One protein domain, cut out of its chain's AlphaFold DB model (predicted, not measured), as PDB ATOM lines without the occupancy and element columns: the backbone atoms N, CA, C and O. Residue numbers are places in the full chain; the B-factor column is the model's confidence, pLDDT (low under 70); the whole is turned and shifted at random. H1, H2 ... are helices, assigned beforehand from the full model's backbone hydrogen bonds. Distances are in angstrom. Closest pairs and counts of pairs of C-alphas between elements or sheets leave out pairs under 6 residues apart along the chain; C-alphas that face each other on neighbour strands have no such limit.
ATOM      1  N   ASP A   6     283.652 174.105 373.627       90.88
ATOM      2  CA  ASP A   6     282.687 174.883 372.839       90.88
ATOM      3  C   ASP A   6     281.335 174.176 372.669       90.88
ATOM      4  O   ASP A   6     280.327 174.840 372.426       90.88
ATOM      5  N   ASP A   7     281.269 172.865 372.922       90.88
ATOM      6  CA  ASP A   7     280.011 172.110 372.945       90.88
ATOM      7  C   ASP A   7     279.160 172.451 374.189       90.88
ATOM      8  O   ASP A   7     278.013 172.015 374.322       90.88
ATOM      9  N   VAL A   8     279.710 173.229 375.128       92.25
ATOM     10  CA  VAL A   8     279.115 173.521 376.435       92.25
ATOM     11  C   VAL A   8     278.640 174.967 376.492       92.25
ATOM     12  O   VAL A   8     279.437 175.914 376.511       92.25
ATOM     13  N   LYS A   9     277.323 175.148 376.636       93.25
ATOM     14  CA  LYS A   9     276.709 176.467 376.840       93.25
ATOM     15  C   LYS A   9     277.320 177.158 378.060       93.25
ATOM     16  O   LYS A   9     277.478 176.550 379.116       93.25
ATOM     17  N   ALA A  10     277.586 178.461 377.958       89.00
ATOM     18  CA  ALA A  10     278.221 179.232 379.031       89.00
ATOM     19  C   ALA A  10     277.493 179.119 380.389       89.00
ATOM     20  O   ALA A  10     278.141 179.031 381.434       89.00
ATOM     21  N   GLY A  11     276.155 179.065 380.374       89.19
ATOM     22  CA  GLY A  11     275.334 178.865 381.572       89.19
ATOM     23  C   GLY A  11     275.555 177.511 382.254       89.19
ATOM     24  O   GLY A  11     275.569 177.447 383.482       89.19
ATOM     25  N   ASP A  12     275.829 176.464 381.472       92.94
ATOM     26  CA  ASP A  12     275.960 175.084 381.948       92.94
ATOM     27  C   ASP A  12     277.379 174.745 382.440       92.94
ATOM     28  O   ASP A  12     277.582 173.747 383.128       92.94
ATOM     29  N   ARG A  13     278.380 175.596 382.171       90.69
ATOM     30  CA  ARG A  13     279.788 175.329 382.536       90.69
ATOM     31  C   ARG A  13     280.004 175.101 384.033       90.69
ATOM     32  O   ARG A  13     281.006 174.495 384.408       90.69
ATOM     33  N   GLY A  14     279.105 175.593 384.888       91.06
ATOM     34  CA  GLY A  14     279.153 175.403 386.341       91.06
ATOM     35  C   GLY A  14     278.555 174.083 386.842       91.06
ATOM     36  O   GLY A  14     278.729 173.778 388.016       91.06
ATOM     37  N   LEU A  15     277.878 173.309 385.984       94.31
ATOM     38  CA  LEU A  15     277.071 172.148 386.386       94.31
ATOM     39  C   LEU A  15     277.880 170.862 386.592       94.31
ATOM     40  O   LEU A  15     277.444 169.975 387.325       94.31
ATOM     41  N   LEU A  16     279.066 170.787 385.990       95.50
ATOM     42  CA  LEU A  16     279.996 169.666 386.082       95.50
ATOM     43  C   LEU A  16     281.386 170.199 386.445       95.50
ATOM     44  O   LEU A  16     281.886 171.147 385.837       95.50
ATOM     45  N   ALA A  17     282.008 169.612 387.464       95.44
ATOM     46  CA  ALA A  17     283.388 169.916 387.814       95.44
ATOM     47  C   ALA A  17     284.362 169.229 386.839       95.44
ATOM     48  O   ALA A  17     284.056 168.148 386.335       95.44
ATOM     49  N   PRO A  18     285.588 169.760 386.665       95.75
ATOM     50  CA  PRO A  18     286.622 169.139 385.838       95.75
ATOM     51  C   PRO A  18     286.892 167.661 386.146       95.75
ATOM     52  O   PRO A  18     287.249 166.891 385.264       95.75
ATOM     53  N   CYS A  19     286.712 167.270 387.406       95.81
ATOM     54  CA  CYS A  19     286.915 165.917 387.904       95.81
ATOM     55  C   CYS A  19     285.699 164.988 387.775       95.81
ATOM     56  O   CYS A  19     285.782 163.857 388.236       95.81
ATOM     57  N   GLY A  20     284.573 165.452 387.222       96.12
ATOM     58  CA  GLY A  20     283.362 164.641 387.058       96.12
ATOM     59  C   GLY A  20     282.313 164.782 388.162       96.12
ATOM     60  O   GLY A  20     281.249 164.175 388.068       96.12
ATOM     61  N   ILE A  21     282.569 165.564 389.216       96.06
ATOM     62  CA  ILE A  21     281.556 165.822 390.254       96.06
ATOM     63  C   ILE A  21     280.408 166.630 389.637       96.06
ATOM     64  O   ILE A  21     280.632 167.719 389.105       96.06
ATOM     65  N   LEU A  22     279.176 166.131 389.761       95.75
ATOM     66  CA  LEU A  22     277.964 166.869 389.402       95.75
ATOM     67  C   LEU A  22     277.727 168.010 390.399       95.75
ATOM     68  O   LEU A  22     277.143 167.824 391.467       95.75
ATOM     69  N   CYS A  23     278.177 169.214 390.047       94.00
ATOM     70  CA  CYS A  23     277.928 170.425 390.831       94.00
ATOM     71  C   CYS A  23     276.436 170.763 390.888       94.00
ATOM     72  O   CYS A  23     275.981 171.289 391.897       94.00
ATOM     73  N   LEU A  24     275.670 170.418 389.848       94.50
ATOM     74  CA  LEU A  24     274.226 170.655 389.796       94.50
ATOM     75  C   LEU A  24     273.462 170.013 390.972       94.50
ATOM     76  O   LEU A  24     272.432 170.537 391.373       94.50
ATOM     77  N   GLY A  25     273.961 168.912 391.543       94.88
ATOM     78  CA  GLY A  25     273.367 168.262 392.721       94.88
ATOM     79  C   GLY A  25     274.040 168.609 394.054       94.88
ATOM     80  O   GLY A  25     273.735 167.974 395.062       94.88
ATOM     81  N   CYS A  26     274.985 169.555 394.072       94.19
ATOM     82  CA  CYS A  26     275.744 169.933 395.262       94.19
ATOM     83  C   CYS A  26     275.035 171.052 396.033       94.19
ATOM     84  O   CYS A  26     274.839 172.139 395.492       94.19
ATOM     85  N   ASP A  27     274.752 170.845 397.321       93.00
ATOM     86  CA  ASP A  27     273.993 171.804 398.144       93.00
ATOM     87  C   ASP A  27     274.685 173.167 398.300       93.00
ATOM     88  O   ASP A  27     274.028 174.190 398.480       93.00
ATOM     89  N   GLY A  84     280.852 176.876 391.001       88.50
ATOM     90  CA  GLY A  84     281.487 175.751 390.316       88.50
ATOM     91  C   GLY A  84     282.955 176.028 389.971       88.50
ATOM     92  O   GLY A  84     283.430 177.168 389.982       88.50
ATOM     93  N   CYS A  85     283.716 174.968 389.685       86.00
ATOM     94  CA  CYS A  85     285.162 175.083 389.473       86.00
ATOM     95  C   CYS A  85     285.535 175.868 388.206       86.00
ATOM     96  O   CYS A  85     286.529 176.586 388.216       86.00
ATOM     97  N   SER A  86     284.729 175.782 387.146       81.31
ATOM     98  CA  SER A  86     284.944 176.514 385.887       81.31
ATOM     99  C   SER A  86     284.764 178.029 386.025       81.31
ATOM    100  O   SER A  86     285.322 178.788 385.238       81.31
ATOM    101  N   LYS A  87     284.016 178.478 387.041       80.56
ATOM    102  CA  LYS A  87     283.741 179.892 387.332       80.56
ATOM    103  C   LYS A  87     284.605 180.453 388.473       80.56
ATOM    104  O   LYS A  87     284.328 181.539 388.964       80.56
ATOM    105  N   GLY A  88     285.653 179.735 388.895       76.12
ATOM    106  CA  GLY A  88     286.672 180.275 389.805       76.12
ATOM    107  C   GLY A  88     286.390 180.137 391.305       76.12
ATOM    108  O   GLY A  88     286.779 181.005 392.079       76.12
ATOM    109  N   SER A  89     285.755 179.046 391.749       80.69
ATOM    110  CA  SER A  89     285.642 178.722 393.187       80.69
ATOM    111  C   SER A  89     287.008 178.695 393.909       80.69
ATOM    112  O   SER A  89     288.013 178.313 393.308       80.69
ATOM    113  N   PHE A  90     287.052 178.983 395.213       79.50
ATOM    114  CA  PHE A  90     288.288 178.891 396.013       79.50
ATOM    115  C   PHE A  90     289.006 177.537 395.853       79.50
ATOM    116  O   PHE A  90     290.201 177.488 395.571       79.50
ATOM    117  N   ALA A  91     288.262 176.425 395.911       78.06
ATOM    118  CA  ALA A  91     288.825 175.084 395.729       78.06
ATOM    119  C   ALA A  91     289.538 174.910 394.372       78.06
ATOM    120  O   ALA A  91     290.551 174.219 394.283       78.06
ATOM    121  N   SER A  92     289.058 175.576 393.315       84.50
ATOM    122  CA  SER A  92     289.679 175.513 391.985       84.50
ATOM    123  C   SER A  92     291.033 176.227 391.896       84.50
ATOM    124  O   SER A  92     291.838 175.879 391.037       84.50
ATOM    125  N   GLN A  93     291.326 177.173 392.798       86.62
ATOM    126  CA  GLN A  93     292.591 177.920 392.800       86.62
ATOM    127  C   GLN A  93     293.778 177.069 393.267       86.62
ATOM    128  O   GLN A  93     294.918 177.316 392.873       86.62
ATOM    129  N   ILE A  94     293.517 176.050 394.088       89.19
ATOM    130  CA  ILE A  94     294.545 175.163 394.648       89.19
ATOM    131  C   ILE A  94     294.516 173.754 394.045       89.19
ATOM    132  O   ILE A  94     295.531 173.066 394.090       89.19
ATOM    133  N   CYS A  95     293.400 173.345 393.436       92.31
ATOM    134  CA  CYS A  95     293.206 172.004 392.885       92.31
ATOM    135  C   CYS A  95     294.075 171.731 391.643       92.31
ATOM    136  O   CYS A  95     293.962 172.422 390.625       92.31
ATOM    137  N   GLY A  96     294.876 170.663 391.694       93.50
ATOM    138  CA  GLY A  96     295.723 170.226 390.580       93.50
ATOM    139  C   GLY A  96     294.948 169.869 389.309       93.50
ATOM    140  O   GLY A  96     295.382 170.197 388.205       93.50
ATOM    141  N   ILE A  97     293.763 169.263 389.453       95.31
ATOM    142  CA  ILE A  97     292.898 168.905 388.317       95.31
ATOM    143  C   ILE A  97     292.395 170.163 387.611       95.31
ATOM    144  O   ILE A  97     292.510 170.271 386.393       95.31
ATOM    145  N   ALA A  98     291.867 171.130 388.372       94.25
ATOM    146  CA  ALA A  98     291.319 172.362 387.810       94.25
ATOM    147  C   ALA A  98     292.391 173.156 387.047       94.25
ATOM    148  O   ALA A  98     292.134 173.635 385.944       94.25
ATOM    149  N   LYS A  99     293.610 173.233 387.597       93.19
ATOM    150  CA  LYS A  99     294.760 173.854 386.924       93.19
ATOM    151  C   LYS A  99     295.133 173.129 385.633       93.19
ATOM    152  O   LYS A  99     295.306 173.785 384.612       93.19
ATOM    153  N   CYS A 100     295.216 171.798 385.669       94.88
ATOM    154  CA  CYS A 100     295.589 170.988 384.510       94.88
ATOM    155  C   CYS A 100     294.569 171.100 383.367       94.88
ATOM    156  O   CYS A 100     294.943 171.357 382.223       94.88
ATOM    157  N   VAL A 101     293.278 170.969 383.680       94.12
ATOM    158  CA  VAL A 101     292.187 171.111 382.704       94.12
ATOM    159  C   VAL A 101     292.200 172.510 382.087       94.12
ATOM    160  O   VAL A 101     292.188 172.634 380.866       94.12
ATOM    161  N   LYS A 102     292.363 173.559 382.908       92.31
ATOM    162  CA  LYS A 102     292.488 174.939 382.420       92.31
ATOM    163  C   LYS A 102     293.695 175.126 381.495       92.31
ATOM    164  O   LYS A 102     293.548 175.758 380.457       92.31
ATOM    165  N   SER A 103     294.869 174.586 381.839       94.06
ATOM    166  CA  SER A 103     296.070 174.716 380.996       94.06
ATOM    167  C   SER A 103     295.955 173.983 379.660       94.06
ATOM    168  O   SER A 103     296.590 174.392 378.698       94.06
ATOM    169  N   LYS A 104     295.151 172.913 379.601       93.94
ATOM    170  CA  LYS A 104     294.893 172.153 378.371       93.94
ATOM    171  C   LYS A 104     293.724 172.713 377.544       93.94
ATOM    172  O   LYS A 104     293.466 172.210 376.459       93.94
ATOM    173  N   GLY A 105     293.019 173.736 378.037       93.31
ATOM    174  CA  GLY A 105     291.836 174.291 377.370       93.31
ATOM    175  C   GLY A 105     290.599 173.389 377.431       93.31
ATOM    176  O   GLY A 105     289.657 173.600 376.674       93.31
ATOM    177  N   TYR A 106     290.592 172.400 378.327       94.88
ATOM    178  CA  TYR A 106     289.486 171.458 378.479       94.88
ATOM    179  C   TYR A 106     288.395 172.008 379.402       94.88
ATOM    180  O   TYR A 106     288.640 172.885 380.237       94.88
ATOM    181  N   TRP A 107     287.192 171.441 379.317       94.62
ATOM    182  CA  TRP A 107     286.174 171.583 380.356       94.62
ATOM    183  C   TRP A 107     286.357 170.557 381.476       94.62
ATOM    184  O   TRP A 107     286.271 170.907 382.658       94.62
ATOM    185  N   THR A 108     286.629 169.296 381.120       96.31
ATOM    186  CA  THR A 108     286.782 168.200 382.090       96.31
ATOM    187  C   THR A 108     287.887 167.214 381.721       96.31
ATOM    188  O   THR A 108     288.445 167.246 380.629       96.31
ATOM    189  N   CYS A 109     288.198 166.293 382.636       96.75
ATOM    190  CA  CYS A 109     289.112 165.182 382.377       96.75
ATOM    191  C   CYS A 109     288.621 164.221 381.282       96.75
ATOM    192  O   CYS A 109     289.436 163.471 380.756       96.75
ATOM    193  N   ALA A 110     287.337 164.255 380.899       96.81
ATOM    194  CA  ALA A 110     286.807 163.418 379.823       96.81
ATOM    195  C   ALA A 110     287.487 163.702 378.470       96.81
ATOM    196  O   ALA A 110     287.608 162.792 377.654       96.81
ATOM    197  N   GLU A 111     287.984 164.925 378.265       96.62
ATOM    198  CA  GLU A 111     288.736 165.345 377.070       96.62
ATOM    199  C   GLU A 111     290.194 164.862 377.059       96.62
ATOM    200  O   GLU A 111     290.851 164.899 376.025       96.62
ATOM    201  N   CYS A 112     290.732 164.417 378.197       95.44
ATOM    202  CA  CYS A 112     292.133 164.015 378.300       95.44
ATOM    203  C   CYS A 112     292.321 162.570 377.832       95.44
ATOM    204  O   CYS A 112     291.769 161.668 378.452       95.44
ATOM    205  N   GLU A 113     293.147 162.329 376.815       93.31
ATOM    206  CA  GLU A 113     293.424 160.975 376.301       93.31
ATOM    207  C   GLU A 113     294.069 160.063 377.355       93.31
ATOM    208  O   GLU A 113     293.665 158.914 377.499       93.31
ATOM    209  N   ASP A 114     294.971 160.607 378.180       93.50
ATOM    210  CA  ASP A 114     295.622 159.858 379.269       93.50
ATOM    211  C   ASP A 114     294.665 159.442 380.401       93.50
ATOM    212  O   ASP A 114     295.058 158.700 381.298       93.50
ATOM    213  N   TYR A 115     293.453 160.007 380.454       94.69
ATOM    214  CA  TYR A 115     292.512 159.718 381.531       94.69
ATOM    215  C   TYR A 115     291.744 158.427 381.237       94.69
ATOM    216  O   TYR A 115     291.091 158.313 380.197       94.69
ATOM    217  N   ASP A 116     291.749 157.496 382.186       94.88
ATOM    218  CA  ASP A 116     291.033 156.223 382.097       94.88
ATOM    219  C   ASP A 116     290.038 156.072 383.268       94.88
ATOM    220  O   ASP A 116     290.454 155.808 384.396       94.88
ATOM    221  N   PRO A 117     288.717 156.231 383.050       92.75
ATOM    222  CA  PRO A 117     287.726 156.140 384.125       92.75
ATOM    223  C   PRO A 117     287.621 154.741 384.759       92.75
ATOM    224  O   PRO A 117     287.179 154.630 385.916       92.75
ATOM    225  N   ASP A 118     288.022 153.696 384.030       92.25
ATOM    226  CA  ASP A 118     287.906 152.301 384.452       92.25
ATOM    227  C   ASP A 118     289.141 151.841 385.261       92.25
ATOM    228  O   ASP A 118     289.037 150.939 386.094       92.25
ATOM    229  N   SER A 119     290.276 152.541 385.144       92.19
ATOM    230  CA  SER A 119     291.502 152.287 385.920       92.19
ATOM    231  C   SER A 119     291.355 152.555 387.429       92.19
ATOM    232  O   SER A 119     290.541 153.367 387.877       92.19
ATOM    233  N   GLU A 120     292.177 151.897 388.254       86.00
ATOM    234  CA  GLU A 120     292.330 152.214 389.686       86.00
ATOM    235  C   GLU A 120     292.999 153.572 389.931       86.00
ATOM    236  O   GLU A 120     292.779 154.207 390.968       86.00
ATOM    237  N   THR A 121     293.785 154.046 388.963       87.50
ATOM    238  CA  THR A 121     294.435 155.360 388.972       87.50
ATOM    239  C   THR A 121     294.009 156.149 387.735       87.50
ATOM    240  O   THR A 121     294.787 156.262 386.787       87.50
ATOM    241  N   PRO A 122     292.789 156.724 387.726       91.75
ATOM    242  CA  PRO A 122     292.203 157.277 386.508       91.75
ATOM    243  C   PRO A 122     293.011 158.388 385.848       91.75
ATOM    244  O   PRO A 122     292.990 158.548 384.634       91.75
ATOM    245  N   CYS A 123     293.735 159.170 386.648       94.88
ATOM    246  CA  CYS A 123     294.761 160.060 386.137       94.88
ATOM    247  C   CYS A 123     296.133 159.431 386.436       94.88
ATOM    248  O   CYS A 123     296.520 159.402 387.609       94.88
ATOM    249  N   PRO A 124     296.884 158.973 385.416       89.56
ATOM    250  CA  PRO A 124     298.168 158.290 385.616       89.56
ATOM    251  C   PRO A 124     299.286 159.247 386.056       89.56
ATOM    252  O   PRO A 124     300.332 158.833 386.545       89.56
ATOM    253  N   ASN A 125     299.065 160.553 385.911       89.25
ATOM    254  CA  ASN A 125     300.063 161.587 386.146       89.25
ATOM    255  C   ASN A 125     300.126 162.013 387.625       89.25
ATOM    256  O   ASN A 125     299.789 163.160 387.951       89.25
ATOM    257  N   ILE A 126     300.544 161.086 388.488       87.00
ATOM    258  CA  ILE A 126     300.678 161.257 389.940       87.00
ATOM    259  C   ILE A 126     302.081 161.760 390.303       87.00
ATOM    260  O   ILE A 126     303.077 161.145 389.930       87.00
ATOM    261  N   ASN A 127     302.161 162.817 391.114       86.12
ATOM    262  CA  ASN A 127     303.404 163.228 391.771       86.12
ATOM    263  C   ASN A 127     303.290 163.088 393.299       86.12
ATOM    264  O   ASN A 127     302.661 163.913 393.965       86.12
ATOM    265  N   SER A 128     303.934 162.062 393.862       76.62
ATOM    266  CA  SER A 128     303.911 161.760 395.303       76.62
ATOM    267  C   SER A 128     304.655 162.772 396.180       76.62
ATOM    268  O   SER A 128     304.425 162.791 397.382       76.62
ATOM    269  N   SER A 129     305.507 163.628 395.607       76.19
ATOM    270  CA  SER A 129     306.262 164.650 396.355       76.19
ATOM    271  C   SER A 129     305.473 165.936 396.637       76.19
ATOM    272  O   SER A 129     305.998 166.882 397.220       76.19
ATOM    273  N   SER A 130     304.216 166.000 396.205       75.88
ATOM    274  CA  SER A 130     303.379 167.195 396.285       75.88
ATOM    275  C   SER A 130     302.253 167.036 397.305       75.88
ATOM    276  O   SER A 130     301.845 165.922 397.631       75.88
ATOM    277  N   MET A 131     301.696 168.160 397.773       82.38
ATOM    278  CA  MET A 131     300.481 168.113 398.588       82.38
ATOM    279  C   MET A 131     299.341 167.463 397.782       82.38
ATOM    280  O   MET A 131     299.082 167.924 396.663       82.38
ATOM    281  N   PRO A 132     298.597 166.485 398.338       84.25
ATOM    282  CA  PRO A 132     297.627 165.694 397.577       84.25
ATOM    283  C   PRO A 132     296.606 166.506 396.769       84.25
ATOM    284  O   PRO A 132     296.315 166.174 395.625       84.25
ATOM    285  N   ILE A 133     296.100 167.617 397.316       87.50
ATOM    286  CA  ILE A 133     295.129 168.486 396.625       87.50
ATOM    287  C   ILE A 133     295.723 169.235 395.421       87.50
ATOM    288  O   ILE A 133     295.003 169.602 394.487       87.50
ATOM    289  N   THR A 134     297.032 169.483 395.440       89.75
ATOM    290  CA  THR A 134     297.729 170.256 394.404       89.75
ATOM    291  C   THR A 134     298.153 169.412 393.210       89.75
ATOM    292  O   THR A 134     298.345 169.964 392.127       89.75
ATOM    293  N   ASP A 135     298.227 168.089 393.371       93.25
ATOM    294  CA  ASP A 135     298.479 167.160 392.275       93.25
ATOM    295  C   ASP A 135     297.188 166.590 391.699       93.25
ATOM    296  O   ASP A 135     296.274 166.176 392.404       93.25
ATOM    297  N   LYS A 136     297.117 166.558 390.372       93.00
ATOM    298  CA  LYS A 136     295.945 166.080 389.633       93.00
ATOM    299  C   LYS A 136     295.669 164.593 389.858       93.00
ATOM    300  O   LYS A 136     294.504 164.223 389.978       93.00
ATOM    301  N   GLY A 137     296.709 163.762 389.943       92.94
ATOM    302  CA  GLY A 137     296.572 162.323 390.140       92.94
ATOM    303  C   GLY A 137     296.124 161.977 391.558       92.94
ATOM    304  O   GLY A 137     295.116 161.292 391.743       92.94
ATOM    305  N   GLN A 138     296.812 162.525 392.564       92.12
ATOM    306  CA  GLN A 138     296.440 162.374 393.974       92.12
ATOM    307  C   GLN A 138     295.045 162.939 394.256       92.12
ATOM    308  O   GLN A 138     294.211 162.257 394.855       92.12
ATOM    309  N   MET A 139     294.736 164.140 393.758       93.31
ATOM    310  CA  MET A 139     293.413 164.733 393.928       93.31
ATOM    311  C   MET A 139     292.323 163.899 393.246       93.31
ATOM    312  O   MET A 139     291.240 163.740 393.807       93.31
ATOM    313  N   MET A 140     292.592 163.318 392.069       94.75
ATOM    314  CA  MET A 140     291.629 162.441 391.393       94.75
ATOM    315  C   MET A 140     291.357 161.190 392.226       94.75
ATOM    316  O   MET A 140     290.196 160.832 392.423       94.75
ATOM    317  N   LYS A 141     292.403 160.571 392.785       91.88
ATOM    318  CA  LYS A 141     292.264 159.431 393.699       91.88
ATOM    319  C   LYS A 141     291.408 159.794 394.912       91.88
ATOM    320  O   LYS A 141     290.448 159.089 395.213       91.88
ATOM    321  N   MET A 142     291.690 160.927 395.555       92.19
ATOM    322  CA  MET A 142     290.901 161.419 396.688       92.19
ATOM    323  C   MET A 142     289.433 161.648 396.321       92.19
ATOM    324  O   MET A 142     288.544 161.264 397.076       92.19
ATOM    325  N   ILE A 143     289.160 162.252 395.163       94.00
ATOM    326  CA  ILE A 143     287.795 162.475 394.673       94.00
ATOM    327  C   ILE A 143     287.092 161.139 394.420       94.00
ATOM    328  O   ILE A 143     285.963 160.955 394.868       94.00
ATOM    329  N   CYS A 144     287.757 160.180 393.780       93.44
ATOM    330  CA  CYS A 144     287.191 158.855 393.537       93.44
ATOM    331  C   CYS A 144     286.806 158.150 394.842       93.44
ATOM    332  O   CYS A 144     285.708 157.607 394.933       93.44
ATOM    333  N   THR A 145     287.658 158.217 395.870       93.06
ATOM    334  CA  THR A 145     287.343 157.685 397.202       93.06
ATOM    335  C   THR A 145     286.197 158.455 397.858       93.06
ATOM    336  O   THR A 145     285.268 157.862 398.398       93.06
ATOM    337  N   ARG A 146     286.224 159.791 397.797       94.62
ATOM    338  CA  ARG A 146     285.231 160.656 398.445       94.62
ATOM    339  C   ARG A 146     283.829 160.485 397.872       94.62
ATOM    340  O   ARG A 146     282.883 160.603 398.646       94.62
ATOM    341  N   TYR A 147     283.708 160.265 396.567       95.50
ATOM    342  CA  TYR A 147     282.447 160.257 395.819       95.50
ATOM    343  C   TYR A 147     282.125 158.881 395.219       95.50
ATOM    344  O   TYR A 147     281.421 158.790 394.217       95.50
ATOM    345  N   SER A 148     282.669 157.807 395.801       93.56
ATOM    346  CA  SER A 148     282.352 156.419 395.429       93.56
ATOM    347  C   SER A 148     282.497 156.131 393.926       93.56
ATOM    348  O   SER A 148     281.699 155.407 393.342       93.56
ATOM    349  N   ARG A 149     283.503 156.738 393.282       94.19
ATOM    350  CA  ARG A 149     283.776 156.671 391.832       94.19
ATOM    351  C   ARG A 149     282.653 157.163 390.894       94.19
ATOM    352  O   ARG A 149     282.855 157.104 389.684       94.19
ATOM    353  N   ASP A 150     281.545 157.726 391.385       96.12
ATOM    354  CA  ASP A 150     280.511 158.360 390.537       96.12
ATOM    355  C   ASP A 150     281.093 159.429 389.584       96.12
ATOM    356  O   ASP A 150     280.714 159.434 388.413       96.12
ATOM    357  N   PRO A 151     282.098 160.248 389.978       96.50
ATOM    358  CA  PRO A 151     282.728 161.183 389.049       96.50
ATOM    359  C   PRO A 151     283.343 160.518 387.811       96.50
ATOM    360  O   PRO A 151     283.239 161.072 386.718       96.50
ATOM    361  N   ASN A 152     283.919 159.317 387.939       96.38
ATOM    362  CA  ASN A 152     284.443 158.587 386.782       96.38
ATOM    363  C   ASN A 152     283.320 158.125 385.858       96.38
ATOM    364  O   ASN A 152     283.471 158.206 384.644       96.38
ATOM    365  N   GLN A 153     282.198 157.674 386.424       96.88
ATOM    366  CA  GLN A 153     281.040 157.264 385.633       96.88
ATOM    367  C   GLN A 153     280.455 158.449 384.865       96.88
ATOM    368  O   GLN A 153     280.153 158.323 383.683       96.88
ATOM    369  N   ASN A 154     280.400 159.629 385.485       97.38
ATOM    370  CA  ASN A 154     279.988 160.855 384.806       97.38
ATOM    371  C   ASN A 154     280.941 161.213 383.652       97.38
ATOM    372  O   ASN A 154     280.489 161.481 382.543       97.38
ATOM    373  N   LEU A 155     282.262 161.175 383.872       97.50
ATOM    374  CA  LEU A 155     283.250 161.472 382.822       97.50
ATOM    375  C   LEU A 155     283.236 160.439 381.688       97.50
ATOM    376  O   LEU A 155     283.358 160.808 380.521       97.50
ATOM    377  N   LYS A 156     283.056 159.156 382.019       97.00
ATOM    378  CA  LYS A 156     282.858 158.078 381.045       97.00
ATOM    379  C   LYS A 156     281.611 158.335 380.210       97.00
ATOM    380  O   LYS A 156     281.694 158.356 378.985       97.00
ATOM    381  N   ARG A 157     280.491 158.651 380.863       97.50
ATOM    382  CA  ARG A 157     279.235 158.970 380.189       97.50
ATOM    383  C   ARG A 157     279.382 160.171 379.257       97.50
ATOM    384  O   ARG A 157     278.958 160.091 378.111       97.50
ATOM    385  N   CYS A 158     280.078 161.232 379.677       97.19
ATOM    386  CA  CYS A 158     280.406 162.355 378.792       97.19
ATOM    387  C   CYS A 158     281.090 161.894 377.495       97.19
ATOM    388  O   CYS A 158     280.718 162.370 376.427       97.19
ATOM    389  N   ARG A 159     282.055 160.963 377.554       96.00
ATOM    390  CA  ARG A 159     282.743 160.438 376.355       96.00
ATOM    391  C   ARG A 159     281.826 159.644 375.429       96.00
ATOM    392  O   ARG A 159     282.031 159.670 374.215       96.00
ATOM    393  N   GLU A 160     280.861 158.932 376.001       96.31
ATOM    394  CA  GLU A 160     279.919 158.083 375.269       96.31
ATOM    395  C   GLU A 160     278.882 158.908 374.503       96.31
ATOM    396  O   GLU A 160     278.667 158.661 373.318       96.31
ATOM    397  N   ILE A 161     278.255 159.886 375.166       96.88
ATOM    398  CA  ILE A 161     277.072 160.582 374.625       96.88
ATOM    399  C   ILE A 161     277.291 162.066 374.312       96.88
ATOM    400  O   ILE A 161     276.420 162.705 373.724       96.88
ATOM    401  N   GLY A 162     278.441 162.628 374.681       97.12
ATOM    402  CA  GLY A 162     278.731 164.047 374.504       97.12
ATOM    403  C   GLY A 162     278.216 164.925 375.643       97.12
ATOM    404  O   GLY A 162     277.273 164.581 376.360       97.12
ATOM    405  N   TYR A 163     278.820 166.106 375.798       97.06
ATOM    406  CA  TYR A 163     278.432 167.050 376.848       97.06
ATOM    407  C   TYR A 163     276.969 167.515 376.772       97.06
ATOM    408  O   TYR A 163     276.326 167.519 377.822       97.06
ATOM    409  N   PRO A 164     276.399 167.873 375.600       95.94
ATOM    410  CA  PRO A 164     275.015 168.343 375.544       95.94
ATOM    411  C   PRO A 164     274.006 167.310 376.058       95.94
ATOM    412  O   PRO A 164     273.143 167.651 376.868       95.94
ATOM    413  N   ALA A 165     274.146 166.049 375.635       97.06
ATOM    414  CA  ALA A 165     273.270 164.965 376.069       97.06
ATOM    415  C   ALA A 165     273.485 164.636 377.554       97.06
ATOM    416  O   ALA A 165     272.520 164.529 378.306       97.06
ATOM    417  N   PHE A 166     274.742 164.581 378.007       97.88
ATOM    418  CA  PHE A 166     275.052 164.347 379.417       97.88
ATOM    419  C   PHE A 166     274.475 165.427 380.341       97.88
ATOM    420  O   PHE A 166     273.940 165.113 381.400       97.88
ATOM    421  N   ILE A 167     274.550 166.705 379.959       97.44
ATOM    422  CA  ILE A 167     273.980 167.800 380.757       97.44
ATOM    423  C   ILE A 167     272.463 167.632 380.903       97.44
ATOM    424  O   ILE A 167     271.925 167.919 381.975       97.44
ATOM    425  N   GLN A 168     271.779 167.168 379.855       97.56
ATOM    426  CA  GLN A 168     270.349 166.883 379.915       97.56
ATOM    427  C   GLN A 168     270.054 165.715 380.871       97.56
ATOM    428  O   GLN A 168     269.252 165.887 381.789       97.56
ATOM    429  N   GLU A 169     270.779 164.594 380.750       97.88
ATOM    430  CA  GLU A 169     270.670 163.458 381.684       97.88
ATOM    431  C   GLU A 169     270.933 163.895 383.138       97.88
ATOM    432  O   GLU A 169     270.208 163.522 384.060       97.88
ATOM    433  N   ALA A 170     271.945 164.737 383.363       97.44
ATOM    434  CA  ALA A 170     272.290 165.240 384.687       97.44
ATOM    435  C   ALA A 170     271.189 166.136 385.281       97.44
ATOM    436  O   ALA A 170     270.910 166.053 386.480       97.44
ATOM    437  N   LYS A 171     270.548 166.977 384.457       97.31
ATOM    438  CA  LYS A 171     269.408 167.809 384.874       97.31
ATOM    439  C   LYS A 171     268.222 166.951 385.293       97.31
ATOM    440  O   LYS A 171     267.660 167.190 386.358       97.31
ATOM    441  N   GLU A 172     267.895 165.926 384.516       97.88
ATOM    442  CA  GLU A 172     266.824 164.978 384.839       97.88
ATOM    443  C   GLU A 172     267.135 164.181 386.112       97.88
ATOM    444  O   GLU A 172     266.296 164.095 387.009       97.88
ATOM    445  N   LYS A 173     268.372 163.682 386.260       96.88
ATOM    446  CA  LYS A 173     268.845 162.985 387.470       96.88
ATOM    447  C   LYS A 173     268.627 163.836 388.729       96.88
ATOM    448  O   LYS A 173     268.087 163.347 389.719       96.88
ATOM    449  N   VAL A 174     269.008 165.116 388.693       96.56
ATOM    450  CA  VAL A 174     268.848 166.048 389.827       96.56
ATOM    451  C   VAL A 174     267.385 166.431 390.066       96.56
ATOM    452  O   VAL A 174     266.971 166.535 391.226       96.56
ATOM    453  N   ALA A 175     266.596 166.612 389.001       96.75
ATOM    454  CA  ALA A 175     265.159 166.878 389.094       96.75
ATOM    455  C   ALA A 175     264.409 165.721 389.776       96.75
ATOM    456  O   ALA A 175     263.513 165.961 390.580       96.75
ATOM    457  N   ASN A 176     264.859 164.483 389.558       97.12
ATOM    458  CA  ASN A 176     264.336 163.276 390.204       97.12
ATOM    459  C   ASN A 176     264.873 163.048 391.633       97.12
ATOM    460  O   ASN A 176     264.774 161.950 392.174       97.12
ATOM    461  N   GLY A 177     265.447 164.078 392.264       95.75
ATOM    462  CA  GLY A 177     265.829 164.055 393.678       95.75
ATOM    463  C   GLY A 177     267.247 163.565 393.966       95.75
ATOM    464  O   GLY A 177     267.625 163.458 395.135       95.75
ATOM    465  N   TRP A 178     268.067 163.303 392.943       96.81
ATOM    466  CA  TRP A 178     269.471 162.975 393.177       96.81
ATOM    467  C   TRP A 178     270.236 164.172 393.754       96.81
ATOM    468  O   TRP A 178     270.054 165.319 393.325       96.81
ATOM    469  N   ARG A 179     271.129 163.905 394.709       96.56
ATOM    470  CA  ARG A 179     272.023 164.900 395.312       96.56
ATOM    471  C   ARG A 179     273.407 164.320 395.566       96.56
ATOM    472  O   ARG A 179     273.560 163.150 395.905       96.56
ATOM    473  N   THR A 180     274.424 165.174 395.502       95.19
ATOM    474  CA  THR A 180     275.828 164.766 395.630       95.19
ATOM    475  C   THR A 180     276.154 164.172 397.007       95.19
ATOM    476  O   THR A 180     277.031 163.318 397.118       95.19
ATOM    477  N   TRP A 181     275.446 164.562 398.070       94.31
ATOM    478  CA  TRP A 181     275.656 163.991 399.405       94.31
ATOM    479  C   TRP A 181     275.263 162.510 399.519       94.31
ATOM    480  O   TRP A 181     275.752 161.833 400.419       94.31
ATOM    481  N   GLN A 182     274.452 161.980 398.597       95.56
ATOM    482  CA  GLN A 182     274.013 160.576 398.604       95.56
ATOM    483  C   GLN A 182     275.144 159.594 398.257       95.56
ATOM    484  O   GLN A 182     275.088 158.430 398.640       95.56
ATOM    485  N   ILE A 183     276.175 160.060 397.548       94.88
ATOM    486  CA  ILE A 183     277.314 159.245 397.076       94.88
ATOM    487  C   ILE A 183     278.610 159.516 397.851       94.88
ATOM    488  O   ILE A 183     279.675 158.968 397.547       94.88
ATOM    489  N   ILE A 184     278.533 160.417 398.824       94.31
ATOM    490  CA  ILE A 184     279.655 160.909 399.604       94.31
ATOM    491  C   ILE A 184     280.057 159.824 400.622       94.31
ATOM    492  O   ILE A 184     279.259 159.424 401.464       94.31
ATOM    493  N   SER A 185     281.307 159.351 400.558       93.81
ATOM    494  CA  SER A 185     281.881 158.392 401.514       93.81
ATOM    495  C   SER A 185     281.702 158.853 402.968       93.81
ATOM    496  O   SER A 185     281.731 160.056 403.261       93.81
ATOM    497  N   LYS A 186     281.534 157.872 403.861       92.50
ATOM    498  CA  LYS A 186     281.499 158.050 405.320       92.50
ATOM    499  C   LYS A 186     282.897 158.227 405.926       92.50
ATOM    500  O   LYS A 186     283.000 158.683 407.060       92.50
ATOM    501  N   ASP A 187     283.949 157.896 405.178       92.19
ATOM    502  CA  ASP A 187     285.331 157.990 405.639       92.19
ATOM    503  C   ASP A 187     285.847 159.434 405.612       92.19
ATOM    504  O   ASP A 187     285.449 160.265 404.787       92.19
ATOM    505  N   MET A 188     286.822 159.726 406.476       90.56
ATOM    506  CA  MET A 188     287.436 161.049 406.629       90.56
ATOM    507  C   MET A 188     288.519 161.321 405.570       90.56
ATOM    508  O   MET A 188     289.621 161.770 405.880       90.56
ATOM    509  N   VAL A 189     288.184 161.101 404.293       89.75
ATOM    510  CA  VAL A 189     289.113 161.080 403.144       89.75
ATOM    511  C   VAL A 189     290.081 162.269 403.115       89.75
ATOM    512  O   VAL A 189     291.282 162.084 402.944       89.75
ATOM    513  N   PHE A 190     289.582 163.497 403.290       84.31
ATOM    514  CA  PHE A 190     290.434 164.693 403.266       84.31
ATOM    515  C   PHE A 190     291.329 164.795 404.498       84.31
ATOM    516  O   PHE A 190     292.508 165.102 404.369       84.31
ATOM    517  N   THR A 191     290.796 164.534 405.690       85.81
ATOM    518  CA  THR A 191     291.580 164.596 406.927       85.81
ATOM    519  C   THR A 191     292.702 163.568 406.912       85.81
ATOM    520  O   THR A 191     293.825 163.894 407.280       85.81
ATOM    521  N   ASP A 192     292.428 162.352 406.450       86.19
ATOM    522  CA  ASP A 192     293.422 161.282 406.427       86.19
ATOM    523  C   ASP A 192     294.459 161.463 405.316       86.19
ATOM    524  O   ASP A 192     295.624 161.119 405.508       86.19
ATOM    525  N   ALA A 193     294.076 162.068 404.188       81.25
ATOM    526  CA  ALA A 193     295.023 162.447 403.143       81.25
ATOM    527  C   ALA A 193     295.984 163.562 403.586       81.25
ATOM    528  O   ALA A 193     297.127 163.570 403.151       81.25
ATOM    529  N   MET A 194     295.541 164.479 404.452       76.75
ATOM    530  CA  MET A 194     296.346 165.618 404.918       76.75
ATOM    531  C   MET A 194     297.233 165.303 406.137       76.75
ATOM    532  O   MET A 194     298.004 166.159 406.556       76.75
ATOM    533  N   LYS A 195     297.113 164.108 406.736       78.25
ATOM    534  CA  LYS A 195     298.003 163.629 407.815       78.25
ATOM    535  C   LYS A 195     299.309 163.011 407.295       78.25
ATOM    536  O   LYS A 195     300.196 162.746 408.103       78.25
ATOM    537  N   LYS A 196     299.367 162.696 406.002       57.28
ATOM    538  CA  LYS A 196     300.508 162.073 405.324       57.28
ATOM    539  C   LYS A 196     301.375 163.139 404.677       57.28
ATOM    540  O   LYS A 196     302.600 162.916 404.652       57.28
TER     541      LYS A 196
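This is residues 6 to 27 and 84 to 196 of the 196 residues of the protein "DUF3795 domain-containing protein" of Candidatus Lokiarchaeota archaeon (UniProt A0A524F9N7). H3, H4 and H5 follow one another through two corners, and the chain then folds back through H6 to H7, which packs on H3, a loop of helices that comes back to where it began. H2 packs on the first residues of H3 with H1 next to it, and part of the unnamed stretch of residues 6 to 27 passes through the middle of the domain. The printed part has 135 residues with seven named helices, H1 to H7 in order, and no named strand; the class is all helix, although only 59 residues, under half, are in named elements. The whole is compact and rounded, with a radius of gyration of the C-alphas of 14.1 A and spans of 39 by 32 by 29 A.

The longest helix is H5, residues 163 to 175, 18.1 A from its first C-alpha at (278.432, 167.050, 376.848) to its last. Before it come H4, residues 150 to 161, 16.4 A, and H3, residues 136 to 146, 14.9 A, beginning at C-alpha 136 (295.945, 166.080, 389.633). H2, residues 96 to 104, measures 12.4 A, and H1 is residues 90 to 94. After H5 come H6, residues 180 to 183, and H7, residues 189 to 193, ending at C-alpha 193 (295.023, 162.447, 403.143).

H5 is close to H4 but not clearly touching; their closest C-alphas, of Cys 158 and Phe 166, are 5.7 A apart, and the helices run opposite ways at a steep tilt of 47 degrees. H4 touches H3 only at the corner, with residues 150 to 152 alone; the closest C-alphas, of Cys 144 and Pro 151, are 6.7 A apart. Their steep tilt of 69.6 degrees is only just short of about perpendicular. H3 is the hub, touching three helices. It touches H2, the closest C-alphas being those of Gly 96 and Lys 136 at 4.3 A, with a steep tilt of 51 degrees, opposite ways. It also touches H7, the closest C-alphas being those of Arg 146 and Val 189 at 6.1 A. H1 and H2 only just touch, with 3 pairs of C-alphas within 8 A, and only at the corner; the closest are Ser 92 and Ala 98, 5.5 A. H6 is close to H4 but not clearly touching, C-alphas 150 and 183 being the closest at 7.3 A. H5 and H7 are apart. Every O i to N i+4 pair is within hydrogen-bond range in H2, H3, H4, H5 and H7; H1 has 0 of 1, but 2 of 2 O i to N i+3 pairs, and H6 is too short for an i+4 pair.

The C-alphas farthest apart, of Ser 129 and Asn 176, are 42.4 A apart. Residues 28 to 83 are not printed, and C-alphas 27 and 84 are 11.5 A apart across the cut. The link from H2 to H3, 31 residues, is long; the other links between helices are tight. The mean pLDDT of the printed part is 91.9, and residue 196, the chain's last, is the one residue under 70.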